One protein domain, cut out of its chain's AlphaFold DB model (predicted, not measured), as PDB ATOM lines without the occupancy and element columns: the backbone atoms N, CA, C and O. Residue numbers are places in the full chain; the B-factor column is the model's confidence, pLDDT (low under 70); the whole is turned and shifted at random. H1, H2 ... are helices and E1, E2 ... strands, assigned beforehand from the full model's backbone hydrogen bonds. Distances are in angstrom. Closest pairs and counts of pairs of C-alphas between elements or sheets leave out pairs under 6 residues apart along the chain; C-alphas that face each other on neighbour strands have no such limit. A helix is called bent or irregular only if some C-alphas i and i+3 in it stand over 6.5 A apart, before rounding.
ATOM      1  N   ALA A   3      23.425 -22.177   0.063       81.12
ATOM      2  CA  ALA A   3      22.782 -22.702   1.259       81.12
ATOM      3  C   ALA A   3      21.992 -21.560   1.888       81.12
ATOM      4  O   ALA A   3      22.491 -20.438   1.990       81.12
ATOM      5  N   GLY A   4      20.755 -21.840   2.274       73.62
ATOM      6  CA  GLY A   4      19.857 -20.856   2.856       73.62
ATOM      7  C   GLY A   4      18.860 -21.525   3.784       73.62
ATOM      8  O   GLY A   4      18.748 -22.748   3.830       73.62
ATOM      9  N   ALA A   5      18.129 -20.722   4.539       77.06
ATOM     10  CA  ALA A   5      17.000 -21.203   5.310       77.06
ATOM     11  C   ALA A   5      15.845 -20.227   5.157       77.06
ATOM     12  O   ALA A   5      16.042 -19.013   5.166       77.06
ATOM     13  N   TYR A   6      14.650 -20.782   5.024       71.19
ATOM     14  CA  TYR A   6      13.414 -20.030   4.970       71.19
ATOM     15  C   TYR A   6      12.724 -20.161   6.319       71.19
ATOM     16  O   TYR A   6      12.532 -21.270   6.825       71.19
ATOM     17  N   HIS A   7      12.376 -19.019   6.904       68.88
ATOM     18  CA  HIS A   7      11.494 -18.982   8.054       68.88
ATOM     19  C   HIS A   7      10.076 -18.703   7.559       68.88
ATOM     20  O   HIS A   7       9.821 -17.612   7.050       68.88
ATOM     21  N   ASN A   8       9.177 -19.680   7.670       62.97
ATOM     22  CA  ASN A   8       7.795 -19.552   7.222       62.97
ATOM     23  C   ASN A   8       6.837 -19.573   8.418       62.97
ATOM     24  O   ASN A   8       6.945 -20.434   9.275       62.97
ATOM     25  N   GLY A   9       5.907 -18.626   8.499       62.97
ATOM     26  CA  GLY A   9       4.880 -18.580   9.548       62.97
ATOM     27  C   GLY A   9       3.507 -19.033   9.059       62.97
ATOM     28  O   GLY A   9       2.511 -18.666   9.669       62.97
ATOM     29  N   ASN A  10       3.440 -19.725   7.917       64.56
ATOM     30  CA  ASN A  10       2.167 -20.037   7.279       64.56
ATOM     31  C   ASN A  10       1.385 -21.072   8.090       64.56
ATOM     32  O   ASN A  10       1.814 -22.213   8.246       64.56
ATOM     33  N   GLU A  11       0.210 -20.648   8.528       74.69
ATOM     34  CA  GLU A  11      -0.840 -21.460   9.124       74.69
ATOM     35  C   GLU A  11      -2.022 -21.431   8.147       74.69
ATOM     36  O   GLU A  11      -2.438 -20.355   7.701       74.69
ATOM     37  N   LEU A  12      -2.546 -22.600   7.782       79.06
ATOM     38  CA  LEU A  12      -3.788 -22.707   7.021       79.06
ATOM     39  C   LEU A  12      -4.902 -23.181   7.949       79.06
ATOM     40  O   LEU A  12      -4.785 -24.206   8.620       79.06
ATOM     41  N   LYS A  13      -5.994 -22.418   7.972       84.69
ATOM     42  CA  LYS A  13      -7.205 -22.716   8.738       84.69
ATOM     43  C   LYS A  13      -8.379 -22.862   7.783       84.69
ATOM     44  O   LYS A  13      -8.632 -21.964   6.982       84.69
ATOM     45  N   GLY A  14      -9.084 -23.979   7.891       84.50
ATOM     46  CA  GLY A  14     -10.328 -24.259   7.186       84.50
ATOM     47  C   GLY A  14     -11.454 -24.493   8.183       84.50
ATOM     48  O   GLY A  14     -11.243 -25.117   9.220       84.50
ATOM     49  N   LYS A  15     -12.644 -23.981   7.869       88.06
ATOM     50  CA  LYS A  15     -13.882 -24.286   8.590       88.06
ATOM     51  C   LYS A  15     -14.914 -24.786   7.597       88.06
ATOM     52  O   LYS A  15     -15.017 -24.215   6.510       88.06
ATOM     53  N   ALA A  16     -15.656 -25.815   7.972       86.44
ATOM     54  CA  ALA A  16     -16.746 -26.348   7.177       86.44
ATOM     55  C   ALA A  16     -17.911 -26.744   8.089       86.44
ATOM     56  O   ALA A  16     -17.691 -27.251   9.184       86.44
ATOM     57  N   ASP A  17     -19.138 -26.510   7.631       86.25
ATOM     58  CA  ASP A  17     -20.361 -26.778   8.387       86.25
ATOM     59  C   ASP A  17     -21.422 -27.361   7.446       86.25
ATOM     60  O   ASP A  17     -21.651 -26.823   6.356       86.25
ATOM     61  N   GLY A  18     -22.081 -28.441   7.867       86.31
ATOM     62  CA  GLY A  18     -23.150 -29.114   7.125       86.31
ATOM     63  C   GLY A  18     -22.784 -30.548   6.752       86.31
ATOM     64  O   GLY A  18     -22.126 -31.240   7.516       86.31
ATOM     65  N   SER A  19     -23.222 -31.010   5.581       87.00
ATOM     66  CA  SER A  19     -22.910 -32.360   5.095       87.00
ATOM     67  C   SER A  19     -21.451 -32.429   4.632       87.00
ATOM     68  O   SER A  19     -21.111 -31.850   3.599       87.00
ATOM     69  N   LEU A  20     -20.606 -33.124   5.391       84.94
ATOM     70  CA  LEU A  20     -19.169 -33.269   5.168       84.94
ATOM     71  C   LEU A  20     -18.801 -34.738   4.974       84.94
ATOM     72  O   LEU A  20     -19.262 -35.599   5.721       84.94
ATOM     73  N   ASP A  21     -17.929 -34.999   4.007       84.44
ATOM     74  CA  ASP A  21     -17.338 -36.318   3.798       84.44
ATOM     75  C   ASP A  21     -16.059 -36.427   4.637       84.44
ATOM     76  O   ASP A  21     -15.147 -35.609   4.500       84.44
ATOM     77  N   ILE A  22     -16.025 -37.402   5.547       82.31
ATOM     78  CA  ILE A  22     -14.891 -37.674   6.437       82.31
ATOM     79  C   ILE A  22     -14.587 -39.166   6.332       82.31
ATOM     80  O   ILE A  22     -15.421 -40.004   6.686       82.31
ATOM     81  N   GLY A  23     -13.404 -39.505   5.813       79.69
ATOM     82  CA  GLY A  23     -13.116 -40.865   5.371       79.69
ATOM     83  C   GLY A  23     -14.085 -41.309   4.269       79.69
ATOM     84  O   GLY A  23     -14.253 -40.624   3.262       79.69
ATOM     85  N   ASP A  24     -14.745 -42.452   4.474       79.56
ATOM     86  CA  ASP A  24     -15.707 -43.033   3.522       79.56
ATOM     87  C   ASP A  24     -17.178 -42.697   3.855       79.56
ATOM     88  O   ASP A  24     -18.092 -43.184   3.183       79.56
ATOM     89  N   ASN A  25     -17.427 -41.898   4.901       83.75
ATOM     90  CA  ASN A  25     -18.763 -41.620   5.426       83.75
ATOM     91  C   ASN A  25     -19.122 -40.130   5.330       83.75
ATOM     92  O   ASN A  25     -18.286 -39.249   5.531       83.75
ATOM     93  N   THR A  26     -20.404 -39.850   5.083       87.06
ATOM     94  CA  THR A  26     -20.952 -38.489   5.080       87.06
ATOM     95  C   THR A  26     -21.643 -38.199   6.411       87.06
ATOM     96  O   THR A  26     -22.561 -38.917   6.812       87.06
ATOM     97  N   TYR A  27     -21.242 -37.113   7.069       86.12
ATOM     98  CA  TYR A  27     -21.792 -36.661   8.345       86.12
ATOM     99  C   TYR A  27     -22.355 -35.249   8.231       86.12
ATOM    100  O   TYR A  27     -21.757 -34.388   7.597       86.12
ATOM    101  N   ASP A  28     -23.478 -34.985   8.898       89.62
ATOM    102  CA  ASP A  28     -23.899 -33.612   9.178       89.62
ATOM    103  C   ASP A  28     -23.125 -33.124  10.411       89.62
ATOM    104  O   ASP A  28     -23.367 -33.583  11.532       89.62
ATOM    105  N   ALA A  29     -22.109 -32.293  10.183       88.31
ATOM    106  CA  ALA A  29     -21.114 -31.941  11.184       88.31
ATOM    107  C   ALA A  29     -20.522 -30.541  10.961       88.31
ATOM    108  O   ALA A  29     -20.575 -29.966   9.873       88.31
ATOM    109  N   SER A  30     -19.909 -30.015  12.017       87.88
ATOM    110  CA  SER A  30     -19.006 -28.865  11.961       87.88
ATOM    111  C   SER A  30     -17.567 -29.358  12.082       87.88
ATOM    112  O   SER A  30     -17.280 -30.213  12.925       87.88
ATOM    113  N   LEU A  31     -16.667 -28.839  11.249       88.25
ATOM    114  CA  LEU A  31     -15.262 -29.225  11.186       88.25
ATOM    115  C   LEU A  31     -14.354 -27.990  11.138       88.25
ATOM    116  O   LEU A  31     -14.456 -27.137  10.258       88.25
ATOM    117  N   ASP A  32     -13.395 -27.954  12.055       88.88
ATOM    118  CA  ASP A  32     -12.246 -27.066  12.093       88.88
ATOM    119  C   ASP A  32     -10.985 -27.850  11.700       88.88
ATOM    120  O   ASP A  32     -10.515 -28.728  12.428       88.88
ATOM    121  N   ALA A  33     -10.394 -27.489  10.564       85.38
ATOM    122  CA  ALA A  33      -9.120 -28.020  10.101       85.38
ATOM    123  C   ALA A  33      -8.015 -26.978  10.303       85.38
ATOM    124  O   ALA A  33      -8.122 -25.838   9.847       85.38
ATOM    125  N   THR A  34      -6.936 -27.360  10.984       85.81
ATOM    126  CA  THR A  34      -5.729 -26.532  11.128       85.81
ATOM    127  C   THR A  34      -4.528 -27.296  10.598       85.81
ATOM    128  O   THR A  34      -4.264 -28.416  11.032       85.81
ATOM    129  N   ILE A  35      -3.804 -26.683   9.665       82.12
ATOM    130  CA  ILE A  35      -2.582 -27.228   9.080       82.12
ATOM    131  C   ILE A  35      -1.451 -26.232   9.331       82.12
ATOM    132  O   ILE A  35      -1.466 -25.111   8.816       82.12
ATOM    133  N   ASP A  36      -0.471 -26.661  10.120       80.06
ATOM    134  CA  ASP A  36       0.692 -25.871  10.511       80.06
ATOM    135  C   ASP A  36       1.958 -26.444   9.871       80.06
ATOM    136  O   ASP A  36       2.336 -27.592  10.119       80.06
ATOM    137  N   TRP A  37       2.674 -25.647   9.075       74.25
ATOM    138  CA  TRP A  37       4.000 -26.049   8.602       74.25
ATOM    139  C   TRP A  37       5.068 -25.655   9.610       74.25
ATOM    140  O   TRP A  37       5.014 -24.600  10.246       74.25
ATOM    141  N   ARG A  38       6.102 -26.491   9.721       69.75
ATOM    142  CA  ARG A  38       7.252 -26.185  10.569       69.75
ATOM    143  C   ARG A  38       7.867 -24.861  10.131       69.75
ATOM    144  O   ARG A  38       8.183 -24.678   8.957       69.75
ATOM    145  N   SER A  39       8.131 -23.974  11.088       69.06
ATOM    146  CA  SER A  39       8.553 -22.614  10.751       69.06
ATOM    147  C   SER A  39       9.938 -22.510  10.124       69.06
ATOM    148  O   SER A  39      10.311 -21.455   9.631       69.06
ATOM    149  N   PHE A  40      10.707 -23.598  10.127       74.88
ATOM    150  CA  PHE A  40      12.054 -23.659   9.582       74.88
ATOM    151  C   PHE A  40      12.146 -24.674   8.440       74.88
ATOM    152  O   PHE A  40      12.105 -25.894   8.670       74.88
ATOM    153  N   ALA A  41      12.345 -24.142   7.234       82.38
ATOM    154  CA  ALA A  41      12.538 -24.881   5.996       82.38
ATOM    155  C   ALA A  41      13.956 -24.627   5.443       82.38
ATOM    156  O   ALA A  41      14.191 -23.617   4.765       82.38
ATOM    157  N   PRO A  42      14.946 -25.489   5.754       83.25
ATOM    158  CA  PRO A  42      16.281 -25.350   5.190       83.25
ATOM    159  C   PRO A  42      16.263 -25.567   3.674       83.25
ATOM    160  O   PRO A  42      15.401 -26.261   3.137       83.25
ATOM    161  N   TYR A  43      17.229 -24.972   2.984       86.44
ATOM    162  CA  TYR A  43      17.375 -25.025   1.536       86.44
ATOM    163  C   TYR A  43      18.819 -25.339   1.154       86.44
ATOM    164  O   TYR A  43      19.761 -24.739   1.685       86.44
ATOM    165  N   VAL A  44      18.987 -26.246   0.193       87.94
ATOM    166  CA  VAL A  44      20.285 -26.514  -0.423       87.94
ATOM    167  C   VAL A  44      20.154 -26.462  -1.938       87.94
ATOM    168  O   VAL A  44      19.243 -27.061  -2.510       87.94
ATOM    169  N   GLY A  45      21.071 -25.748  -2.583       89.38
ATOM    170  CA  GLY A  45      21.031 -25.535  -4.020       89.38
ATOM    171  C   GLY A  45      22.404 -25.431  -4.663       89.38
ATOM    172  O   GLY A  45      23.456 -25.256  -4.032       89.38
ATOM    173  N   ILE A  46      22.392 -25.558  -5.981       87.31
ATOM    174  CA  ILE A  46      23.537 -25.308  -6.837       87.31
ATOM    175  C   ILE A  46      23.132 -24.208  -7.807       87.31
ATOM    176  O   ILE A  46      22.380 -24.425  -8.756       87.31
ATOM    177  N   GLY A  47      23.679 -23.023  -7.559       84.81
ATOM    178  CA  GLY A  47      23.549 -21.883  -8.449       84.81
ATOM    179  C   GLY A  47      24.823 -21.577  -9.218       84.81
ATOM    180  O   GLY A  47      25.939 -21.733  -8.706       84.81
ATOM    181  N   TYR A  48      24.633 -21.096 -10.443       79.44
ATOM    182  CA  TYR A  48      25.656 -20.465 -11.262       79.44
ATOM    183  C   TYR A  48      25.227 -19.028 -11.563       79.44
ATOM    184  O   TYR A  48      24.108 -18.767 -12.010       79.44
ATOM    185  N   GLY A  49      26.123 -18.081 -11.301       73.06
ATOM    186  CA  GLY A  49      25.894 -16.659 -11.524       73.06
ATOM    187  C   GLY A  49      27.024 -16.042 -12.332       73.06
ATOM    188  O   GLY A  49      28.138 -16.564 -12.352       73.06
ATOM    189  N   ASN A  50      26.731 -14.900 -12.954       64.12
ATOM    190  CA  ASN A  50      27.657 -14.110 -13.770       64.12
ATOM    191  C   ASN A  50      27.872 -14.647 -15.200       64.12
ATOM    192  O   ASN A  50      28.999 -14.748 -15.684       64.12
ATOM    193  N   ALA A  51      26.776 -14.963 -15.898       59.59
ATOM    194  CA  ALA A  51      26.826 -15.410 -17.294       59.59
ATOM    195  C   ALA A  51      27.358 -14.342 -18.278       59.59
ATOM    196  O   ALA A  51      27.823 -14.698 -19.357       59.59
ATOM    197  N   ILE A  52      27.342 -13.050 -17.917       61.81
ATOM    198  CA  ILE A  52      27.807 -11.956 -18.785       61.81
ATOM    199  C   ILE A  52      28.973 -11.215 -18.121       61.81
ATOM    200  O   ILE A  52      28.797 -10.200 -17.449       61.81
ATOM    201  N   ARG A  53      30.199 -11.717 -18.319       60.03
ATOM    202  CA  ARG A  53      31.416 -10.971 -17.958       60.03
ATOM    203  C   ARG A  53      31.512  -9.706 -18.823       60.03
ATOM    204  O   ARG A  53      31.575  -9.810 -20.041       60.03
ATOM    205  N   GLY A  54      31.555  -8.531 -18.188       65.75
ATOM    206  CA  GLY A  54      31.799  -7.240 -18.853       65.75
ATOM    207  C   GLY A  54      30.566  -6.365 -19.118       65.75
ATOM    208  O   GLY A  54      30.715  -5.294 -19.696       65.75
ATOM    209  N   SER A  55      29.368  -6.775 -18.685       71.38
ATOM    210  CA  SER A  55      28.141  -5.966 -18.783       71.38
ATOM    211  C   SER A  55      27.698  -5.436 -17.415       71.38
ATOM    212  O   SER A  55      28.026  -6.006 -16.376       71.38
ATOM    213  N   ARG A  56      26.906  -4.356 -17.412       81.75
ATOM    214  CA  ARG A  56      26.219  -3.830 -16.213       81.75
ATOM    215  C   ARG A  56      25.119  -4.774 -15.712       81.75
ATOM    216  O   ARG A  56      24.627  -4.601 -14.604       81.75
ATOM    217  N   TRP A  57      24.746  -5.767 -16.515       82.25
ATOM    218  CA  TRP A  57      23.745  -6.781 -16.202       82.25
ATOM    219  C   TRP A  57      24.404  -8.103 -15.806       82.25
ATOM    220  O   TRP A  57      25.351  -8.558 -16.444       82.25
ATOM    221  N   SER A  58      23.877  -8.747 -14.772       81.44
ATOM    222  CA  SER A  58      24.282 -10.069 -14.304       81.44
ATOM    223  C   SER A  58      23.064 -10.982 -14.223       81.44
ATOM    224  O   SER A  58      22.020 -10.583 -13.715       81.44
ATOM    225  N   PHE A  59      23.214 -12.212 -14.707       85.50
ATOM    226  CA  PHE A  59      22.203 -13.264 -14.605       85.50
ATOM    227  C   PHE A  59      22.657 -14.321 -13.602       85.50
ATOM    228  O   PHE A  59      23.850 -14.651 -13.540       85.50
ATOM    229  N   ALA A  60      21.706 -14.850 -12.843       85.44
ATOM    230  CA  ALA A  60      21.885 -15.954 -11.919       85.44
ATOM    231  C   ALA A  60      20.795 -17.001 -12.152       85.44
ATOM    232  O   ALA A  60      19.633 -16.665 -12.367       85.44
ATOM    233  N   MET A  61      21.182 -18.267 -12.101       88.19
ATOM    234  CA  MET A  61      20.270 -19.401 -12.095       88.19
ATOM    235  C   MET A  61      20.639 -20.280 -10.912       88.19
ATOM    236  O   MET A  61      21.821 -20.527 -10.677       88.19
ATOM    237  N   ASP A  62      19.638 -20.736 -10.178       89.69
ATOM    238  CA  ASP A  62      19.808 -21.559  -8.992       89.69
ATOM    239  C   ASP A  62      18.751 -22.660  -8.987       89.69
ATOM    240  O   ASP A  62      17.567 -22.406  -9.199       89.69
ATOM    241  N   ALA A  63      19.211 -23.894  -8.811       91.25
ATOM    242  CA  ALA A  63      18.362 -25.065  -8.705       91.25
ATOM    243  C   ALA A  63      18.670 -25.764  -7.386       91.25
ATOM    244  O   ALA A  63      19.837 -26.015  -7.071       91.25
ATOM    245  N   GLY A  64      17.640 -26.103  -6.626       90.06
ATOM    246  CA  GLY A  64      17.826 -26.743  -5.337       90.06
ATOM    247  C   GLY A  64      16.571 -27.394  -4.797       90.06
ATOM    248  O   GLY A  64      15.544 -27.485  -5.468       90.06
ATOM    249  N   VAL A  65      16.683 -27.869  -3.565       89.12
ATOM    250  CA  VAL A  65      15.610 -28.547  -2.843       89.12
ATOM    251  C   VAL A  65      15.405 -27.837  -1.515       89.12
ATOM    252  O   VAL A  65      16.349 -27.622  -0.747       89.12
ATOM    253  N   MET A  66      14.157 -27.462  -1.254       86.44
ATOM    254  CA  MET A  66      13.714 -26.955   0.034       86.44
ATOM    255  C   MET A  66      13.167 -28.109   0.873       86.44
ATOM    256  O   MET A  66      12.383 -28.927   0.400       86.44
ATOM    257  N   PHE A  67      13.581 -28.161   2.131       85.19
ATOM    258  CA  PHE A  67      13.162 -29.161   3.102       85.19
ATOM    259  C   PHE A  67      12.075 -28.562   3.995       85.19
ATOM    260  O   PHE A  67      12.337 -28.146   5.121       85.19
ATOM    261  N   THR A  68      10.854 -28.481   3.482       76.12
ATOM    262  CA  THR A  68       9.703 -27.884   4.178       76.12
ATOM    263  C   THR A  68       9.265 -28.693   5.401       76.12
ATOM    264  O   THR A  68       8.733 -28.126   6.352       76.12
ATOM    265  N   GLY A  69       9.574 -29.995   5.441       76.62
ATOM    266  CA  GLY A  69       9.132 -30.877   6.523       76.62
ATOM    267  C   GLY A  69       7.699 -31.368   6.323       76.62
ATOM    268  O   GLY A  69       7.019 -30.961   5.387       76.62
ATOM    269  N   SER A  70       7.256 -32.257   7.209       77.12
ATOM    270  CA  SER A  70       5.855 -32.678   7.267       77.12
ATOM    271  C   SER A  70       5.043 -31.611   8.012       77.12
ATOM    272  O   SER A  70       5.485 -31.194   9.090       77.12
ATOM    273  N   PRO A  71       3.909 -31.143   7.465       76.38
ATOM    274  CA  PRO A  71       2.978 -30.302   8.204       76.38
ATOM    275  C   PRO A  71       2.318 -31.075   9.349       76.38
ATOM    276  O   PRO A  71       2.127 -32.289   9.277       76.38
ATOM    277  N   ASP A  72       1.967 -30.352  10.404       82.81
ATOM    278  CA  ASP A  72       1.121 -30.833  11.487       82.81
ATOM    279  C   ASP A  72      -0.337 -30.576  11.094       82.81
ATOM    280  O   ASP A  72      -0.742 -29.428  10.899       82.81
ATOM    281  N   VAL A  73      -1.100 -31.652  10.911       85.56
ATOM    282  CA  VAL A  73      -2.533 -31.610  10.604       85.56
ATOM    283  C   VAL A  73      -3.291 -31.896  11.888       85.56
ATOM    284  O   VAL A  73      -3.030 -32.902  12.546       85.56
ATOM    285  N   ARG A  74      -4.234 -31.017  12.226       86.19
ATOM    286  CA  ARG A  74      -5.172 -31.188  13.334       86.19
ATOM    287  C   ARG A  74      -6.587 -30.992  12.823       86.19
ATOM    288  O   ARG A  74      -6.932 -29.896  12.375       86.19
ATOM    289  N   LEU A  75      -7.400 -32.037  12.938       85.56
ATOM    290  CA  LEU A  75      -8.826 -31.983  12.642       85.56
ATOM    291  C   LEU A  75      -9.609 -31.976  13.954       85.56
ATOM    292  O   LEU A  75      -9.322 -32.730  14.884       85.56
ATOM    293  N   ARG A  76     -10.593 -31.089  14.066       86.81
ATOM    294  CA  ARG A  76     -11.533 -31.058  15.189       86.81
ATOM    295  C   ARG A  76     -12.922 -30.900  14.631       86.81
ATOM    296  O   ARG A  76     -13.151 -29.968  13.877       86.81
ATOM    297  N   GLY A  77     -13.847 -31.755  15.024       85.00
ATOM    298  CA  GLY A  77     -15.220 -31.615  14.580       85.00
ATOM    299  C   GLY A  77     -16.215 -32.109  15.605       85.00
ATOM    300  O   GLY A  77     -15.845 -32.735  16.598       85.00
ATOM    301  N   GLN A  78     -17.473 -31.779  15.360       86.25
ATOM    302  CA  GLN A  78     -18.618 -32.243  16.127       86.25
ATOM    303  C   GLN A  78     -19.711 -32.642  15.149       86.25
ATOM    304  O   GLN A  78     -20.040 -31.879  14.240       86.25
ATOM    305  N   VAL A  79     -20.266 -33.830  15.350       88.12
ATOM    306  CA  VAL A  79     -21.401 -34.330  14.580       88.12
ATOM    307  C   VAL A  79     -22.711 -33.893  15.238       88.12
ATOM    308  O   VAL A  79     -22.807 -33.816  16.464       88.12
ATOM    309  N   SER A  80     -23.728 -33.605  14.425       83.31
ATOM    310  CA  SER A  80     -25.058 -33.200  14.897       83.31
ATOM    311  C   SER A  80     -25.818 -34.343  15.592       83.31
ATOM    312  O   SER A  80     -26.671 -34.090  16.443       83.31
ATOM    313  N   ASP A  81     -25.516 -35.599  15.240       83.06
ATOM    314  CA  ASP A  81     -26.124 -36.808  15.810       83.06
ATOM    315  C   ASP A  81     -25.185 -37.489  16.832       83.06
ATOM    316  O   ASP A  81     -24.176 -38.078  16.433       83.06
ATOM    317  N   PRO A  82     -25.521 -37.489  18.137       83.06
ATOM    318  CA  PRO A  82     -24.709 -38.122  19.178       83.06
ATOM    319  C   PRO A  82     -24.507 -39.629  18.980       83.06
ATOM    320  O   PRO A  82     -23.534 -40.190  19.474       83.06
ATOM    321  N   ALA A  83     -25.414 -40.312  18.270       85.38
ATOM    322  CA  ALA A  83     -25.276 -41.745  18.010       85.38
ATOM    323  C   ALA A  83     -24.121 -42.062  17.044       85.38
ATOM    324  O   ALA A  83     -23.648 -43.198  17.004       85.38
ATOM    325  N   LEU A  84     -23.675 -41.067  16.271       85.06
ATOM    326  CA  LEU A  84     -22.588 -41.185  15.303       85.06
ATOM    327  C   LEU A  84     -21.248 -40.674  15.848       85.06
ATOM    328  O   LEU A  84     -20.248 -40.777  15.145       85.06
ATOM    329  N   GLU A  85     -21.203 -40.154  17.078       86.19
ATOM    330  CA  GLU A  85     -20.024 -39.484  17.642       86.19
ATOM    331  C   GLU A  85     -18.795 -40.403  17.736       86.19
ATOM    332  O   GLU A  85     -17.694 -39.995  17.365       86.19
ATOM    333  N   ASP A  86     -18.974 -41.659  18.155       87.12
ATOM    334  CA  ASP A  86     -17.876 -42.634  18.220       87.12
ATOM    335  C   ASP A  86     -17.315 -42.953  16.823       87.12
ATOM    336  O   ASP A  86     -16.102 -42.922  16.618       87.12
ATOM    337  N   ALA A  87     -18.194 -43.196  15.842       85.88
ATOM    338  CA  ALA A  87     -17.790 -43.485  14.464       85.88
ATOM    339  C   ALA A  87     -17.111 -42.274  13.807       85.88
ATOM    340  O   ALA A  87     -16.051 -42.408  13.202       85.88
ATOM    341  N   PHE A  88     -17.681 -41.082  14.001       87.44
ATOM    342  CA  PHE A  88     -17.134 -39.818  13.522       87.44
ATOM    343  C   PHE A  88     -15.730 -39.568  14.078       87.44
ATOM    344  O   PHE A  88     -14.830 -39.208  13.329       87.44
ATOM    345  N   ASN A  89     -15.513 -39.789  15.377       87.81
ATOM    346  CA  ASN A  89     -14.202 -39.596  15.999       87.81
ATOM    347  C   ASN A  89     -13.148 -40.592  15.489       87.81
ATOM    348  O   ASN A  89     -11.971 -40.231  15.387       87.81
ATOM    349  N   ASP A  90     -13.540 -41.829  15.188       89.38
ATOM    350  CA  ASP A  90     -12.640 -42.828  14.606       89.38
ATOM    351  C   ASP A  90     -12.285 -42.499  13.150       89.38
ATOM    352  O   ASP A  90     -11.114 -42.604  12.767       89.38
ATOM    353  N   ASP A  91     -13.254 -42.040  12.357       88.00
ATOM    354  CA  ASP A  91     -13.016 -41.602  10.981       88.00
ATOM    355  C   ASP A  91     -12.188 -40.312  10.930       88.00
ATOM    356  O   ASP A  91     -11.241 -40.232  10.152       88.00
ATOM    357  N   LEU A  92     -12.436 -39.354  11.828       88.75
ATOM    358  CA  LEU A  92     -11.655 -38.119  11.944       88.75
ATOM    359  C   LEU A  92     -10.170 -38.400  12.233       88.75
ATOM    360  O   LEU A  92      -9.289 -37.760  11.661       88.75
ATOM    361  N   LYS A  93      -9.881 -39.372  13.110       89.25
ATOM    362  CA  LYS A  93      -8.499 -39.801  13.391       89.25
ATOM    363  C   LYS A  93      -7.862 -40.474  12.185       89.25
ATOM    364  O   LYS A  93      -6.702 -40.201  11.889       89.25
ATOM    365  N   ARG A  94      -8.603 -41.349  11.500       89.00
ATOM    366  CA  ARG A  94      -8.105 -42.029  10.297       89.00
ATOM    367  C   ARG A  94      -7.798 -41.025   9.189       89.00
ATOM    368  O   ARG A  94      -6.761 -41.146   8.545       89.00
ATOM    369  N   GLU A  95      -8.660 -40.027   9.016       88.12
ATOM    370  CA  GLU A  95      -8.471 -38.922   8.079       88.12
ATOM    371  C   GLU A  95      -7.218 -38.106   8.433       88.12
ATOM    372  O   GLU A  95      -6.368 -37.862   7.578       88.12
ATOM    373  N   GLU A  96      -7.041 -37.746   9.710       87.75
ATOM    374  CA  GLU A  96      -5.854 -37.015  10.169       87.75
ATOM    375  C   GLU A  96      -4.554 -37.802   9.920       87.75
ATOM    376  O   GLU A  96      -3.564 -37.226   9.458       87.75
ATOM    377  N   ASP A  97      -4.549 -39.109  10.191       88.38
ATOM    378  CA  ASP A  97      -3.394 -39.978   9.947       88.38
ATOM    379  C   ASP A  97      -3.110 -40.152   8.447       88.38
ATOM    380  O   ASP A  97      -1.949 -40.077   8.038       88.38
ATOM    381  N   SER A  98      -4.150 -40.307   7.622       87.06
ATOM    382  CA  SER A  98      -4.020 -40.396   6.162       87.06
ATOM    383  C   SER A  98      -3.398 -39.125   5.587       87.06
ATOM    384  O   SER A  98      -2.382 -39.186   4.897       87.06
ATOM    385  N   LEU A  99      -3.926 -37.953   5.961       84.31
ATOM    386  CA  LEU A  99      -3.387 -36.661   5.535       84.31
ATOM    387  C   LEU A  99      -1.939 -36.470   6.002       84.31
ATOM    388  O   LEU A  99      -1.100 -35.962   5.257       84.31
ATOM    389  N   LYS A 100      -1.608 -36.894   7.227       84.19
ATOM    390  CA  LYS A 100      -0.225 -36.862   7.724       84.19
ATOM    391  C   LYS A 100       0.697 -37.745   6.893       84.19
ATOM    392  O   LYS A 100       1.826 -37.328   6.634       84.19
ATOM    393  N   ASP A 101       0.257 -38.936   6.502       85.69
ATOM    394  CA  ASP A 101       1.051 -39.843   5.675       85.69
ATOM    395  C   ASP A 101       1.230 -39.318   4.248       85.69
ATOM    396  O   ASP A 101       2.362 -39.268   3.768       85.69
ATOM    397  N   GLU A 102       0.176 -38.817   3.607       82.44
ATOM    398  CA  GLU A 102       0.260 -38.212   2.270       82.44
ATOM    399  C   GLU A 102       1.185 -36.987   2.248       82.44
ATOM    400  O   GLU A 102       1.993 -36.793   1.333       82.44
ATOM    401  N   LEU A 103       1.130 -36.161   3.294       78.06
ATOM    402  CA  LEU A 103       1.937 -34.947   3.385       78.06
ATOM    403  C   LEU A 103       3.401 -35.217   3.780       78.06
ATOM    404  O   LEU A 103       4.231 -34.304   3.692       78.06
ATOM    405  N   LYS A 104       3.776 -36.447   4.174       76.88
ATOM    406  CA  LYS A 104       5.190 -36.812   4.414       76.88
ATOM    407  C   LYS A 104       6.026 -36.764   3.141       76.88
ATOM    408  O   LYS A 104       7.190 -36.359   3.217       76.88
ATOM    409  N   ASP A 105       5.452 -37.116   1.996       73.31
ATOM    410  CA  ASP A 105       6.171 -37.123   0.717       73.31
ATOM    411  C   ASP A 105       6.452 -35.705   0.199       73.31
ATOM    412  O   ASP A 105       7.459 -35.460  -0.469       73.31
ATOM    413  N   VAL A 106       5.644 -34.725   0.615       72.06
ATOM    414  CA  VAL A 106       5.786 -33.299   0.261       72.06
ATOM    415  C   VAL A 106       6.894 -32.596   1.071       72.06
ATOM    416  O   VAL A 106       7.132 -31.396   0.936       72.06
ATOM    417  N   LYS A 107       7.642 -33.342   1.894       76.00
ATOM    418  CA  LYS A 107       8.770 -32.834   2.693       76.00
ATOM    419  C   LYS A 107       9.895 -32.213   1.853       76.00
ATOM    420  O   LYS A 107      10.670 -31.413   2.389       76.00
ATOM    421  N   TYR A 108      10.018 -32.610   0.586       83.56
ATOM    422  CA  TYR A 108      11.045 -32.130  -0.336       83.56
ATOM    423  C   TYR A 108      10.395 -31.385  -1.497       83.56
ATOM    424  O   TYR A 108       9.715 -31.984  -2.327       83.56
ATOM    425  N   TRP A 109      10.646 -30.082  -1.581       84.94
ATOM    426  CA  TRP A 109      10.101 -29.241  -2.638       84.94
ATOM    427  C   TRP A 109      11.212 -28.786  -3.590       84.94
ATOM    428  O   TRP A 109      12.129 -28.081  -3.150       84.94
ATOM    429  N   PRO A 110      11.188 -29.173  -4.880       88.56
ATOM    430  CA  PRO A 110      12.161 -28.680  -5.844       88.56
ATOM    431  C   PRO A 110      11.918 -27.191  -6.116       88.56
ATOM    432  O   PRO A 110      10.790 -26.755  -6.338       88.56
ATOM    433  N   VAL A 111      12.991 -26.402  -6.117       88.12
ATOM    434  CA  VAL A 111      12.944 -24.958  -6.361       88.12
ATOM    435  C   VAL A 111      13.878 -24.612  -7.511       88.12
ATOM    436  O   VAL A 111      15.046 -25.003  -7.526       88.12
ATOM    437  N   LEU A 112      13.358 -23.839  -8.464       90.75
ATOM    438  CA  LEU A 112      14.115 -23.239  -9.557       90.75
ATOM    439  C   LEU A 112      13.989 -21.722  -9.454       90.75
ATOM    440  O   LEU A 112      12.883 -21.185  -9.452       90.75
ATOM    441  N   SER A 113      15.125 -21.040  -9.371       87.12
ATOM    442  CA  SER A 113      15.206 -19.591  -9.233       87.12
ATOM    443  C   SER A 113      16.015 -18.981 -10.373       87.12
ATOM    444  O   SER A 113      17.108 -19.444 -10.706       87.12
ATOM    445  N   LEU A 114      15.485 -17.903 -10.950       89.44
ATOM    446  CA  LEU A 114      16.130 -17.100 -11.985       89.44
ATOM    447  C   LEU A 114      16.249 -15.662 -11.478       89.44
ATOM    448  O   LEU A 114      15.258 -15.053 -11.081       89.44
ATOM    449  N   GLY A 115      17.466 -15.128 -11.473       85.50
ATOM    450  CA  GLY A 115      17.783 -13.795 -10.977       85.50
ATOM    451  C   GLY A 115      18.405 -12.920 -12.057       85.50
ATOM    452  O   GLY A 115      19.298 -13.350 -12.789       85.50
ATOM    453  N   VAL A 116      17.966 -11.666 -12.117       87.12
ATOM    454  CA  VAL A 116      18.572 -10.613 -12.937       87.12
ATOM    455  C   VAL A 116      19.022  -9.497 -12.003       87.12
ATOM    456  O   VAL A 116      18.279  -9.075 -11.122       87.12
ATOM    457  N   SER A 117      20.254  -9.028 -12.156       82.06
ATOM    458  CA  SER A 117      20.832  -7.963 -11.336       82.06
ATOM    459  C   SER A 117      21.491  -6.913 -12.218       82.06
ATOM    460  O   SER A 117      22.113  -7.247 -13.225       82.06
ATOM    461  N   TYR A 118      21.383  -5.645 -11.827       82.88
ATOM    462  CA  TYR A 118      21.997  -4.520 -12.527       82.88
ATOM    463  C   TYR A 118      22.957  -3.780 -11.594       82.88
ATOM    464  O   TYR A 118      22.603  -3.465 -10.457       82.88
ATOM    465  N   ARG A 119      24.180  -3.517 -12.061       80.56
ATOM    466  CA  ARG A 119      25.215  -2.777 -11.333       80.56
ATOM    467  C   ARG A 119      25.408  -1.401 -11.970       80.56
ATOM    468  O   ARG A 119      25.697  -1.295 -13.165       80.56
TER     469      ARG A 119
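What this domain is: This is residues 3 to 119 of the 120 residues of the protein "Outer membrane protein domain-containing protein" of Ectothiorhodospira sp. PHS-1 (UniProt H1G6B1). The domain is a long rod of two sheets set end to end: one half is a curled sheet of E1, E4, E5 and E7 with no named helix on it, and the other half is a sheet of E2, E3 and E6 with the long helix H1 over one face. The chain passes between the halves through tight links, E1 to E2, E3 to E4, E5 to E6 and H1 to E7. The printed part has 117 residues, with one named helix and seven named strands in the order E1 E2 E3 E4 E5 E6 H1 E7. Both sheets, in the orders E1 E4 E5 E7 and E2 E3 E6, are antiparallel, and the class is mixed, helices and strands. The whole is extended, with a radius of gyration of the C-alphas of 21.8 A and spans of 76 by 22 by 21 A.

Where its parts are: In the larger sheet, E1 is residues 3 to 7, starting at C-alpha 3 (22.782, -22.702, 1.259); E4 is residues 40 to 49, 26.2 A long; E5 is residues 57 to 67, 31.4 A; and E7 is residues 108 to 118, 32.1 A, ending at C-alpha 118 (21.997, -4.520, -12.527). E4 bends by 60 degrees at residue 46. In the other sheet, E2 is residues 11 to 22, E3 is residues 25 to 36 and E6 is residues 72 to 79, 23.0 A long. E2 bends by 122 degrees at residue 19 and E3 by 106 degrees at residue 28. H1, residues 82 to 105, is 36.0 A long from C-alpha 82 (-24.709, -38.122, 19.178), with a kink of 29 degrees near residue 89; it is irregular, C-alphas 83 and 86 being 7.5 A apart.

How they stand to each other: The sheet E1 E4 E5 E7 is twisted, with edge strands E1 and E7. N 6 and O 41 of E1 and E4 are 2.9 A apart, within hydrogen-bond range, as are N 46 and O 63 of the hairpin E4 and E5 at 2.8 A and N 62 and O 113 of E5 and E7 at 2.9 A. The sheet E2 E3 E6 is also twisted; N 16 and O 31 of the hairpin E2 and E3 are 2.9 A apart, and N 32 and O 76 of E3 and E6 2.7 A. H1 is on this sheet, two layers with the helix on one face, at a height over the sheet of 5.5 A. It lies over E3 and runs slantwise to the strands, at 42 degrees to E3 on the local plane; 2 of its C-alphas fall on E2, only just too few to be over it. The closest C-alphas of E6 and H1 are those of Val 79 and Glu 85, 6.2 A apart. H1 is not on the sheet E1 E4 E5 E7. In H1, 17 of 20 O i to N i+4 pairs are within hydrogen-bond range.

The domain as a whole: The C-alphas farthest apart, those of Gly 54 and Ala 83, are 76.2 A apart. The printed part has no cut and no long link. Mean pLDDT of the printed part is 82.1; residues 7 to 10, 38 to 39 and 50 to 54 are under 70.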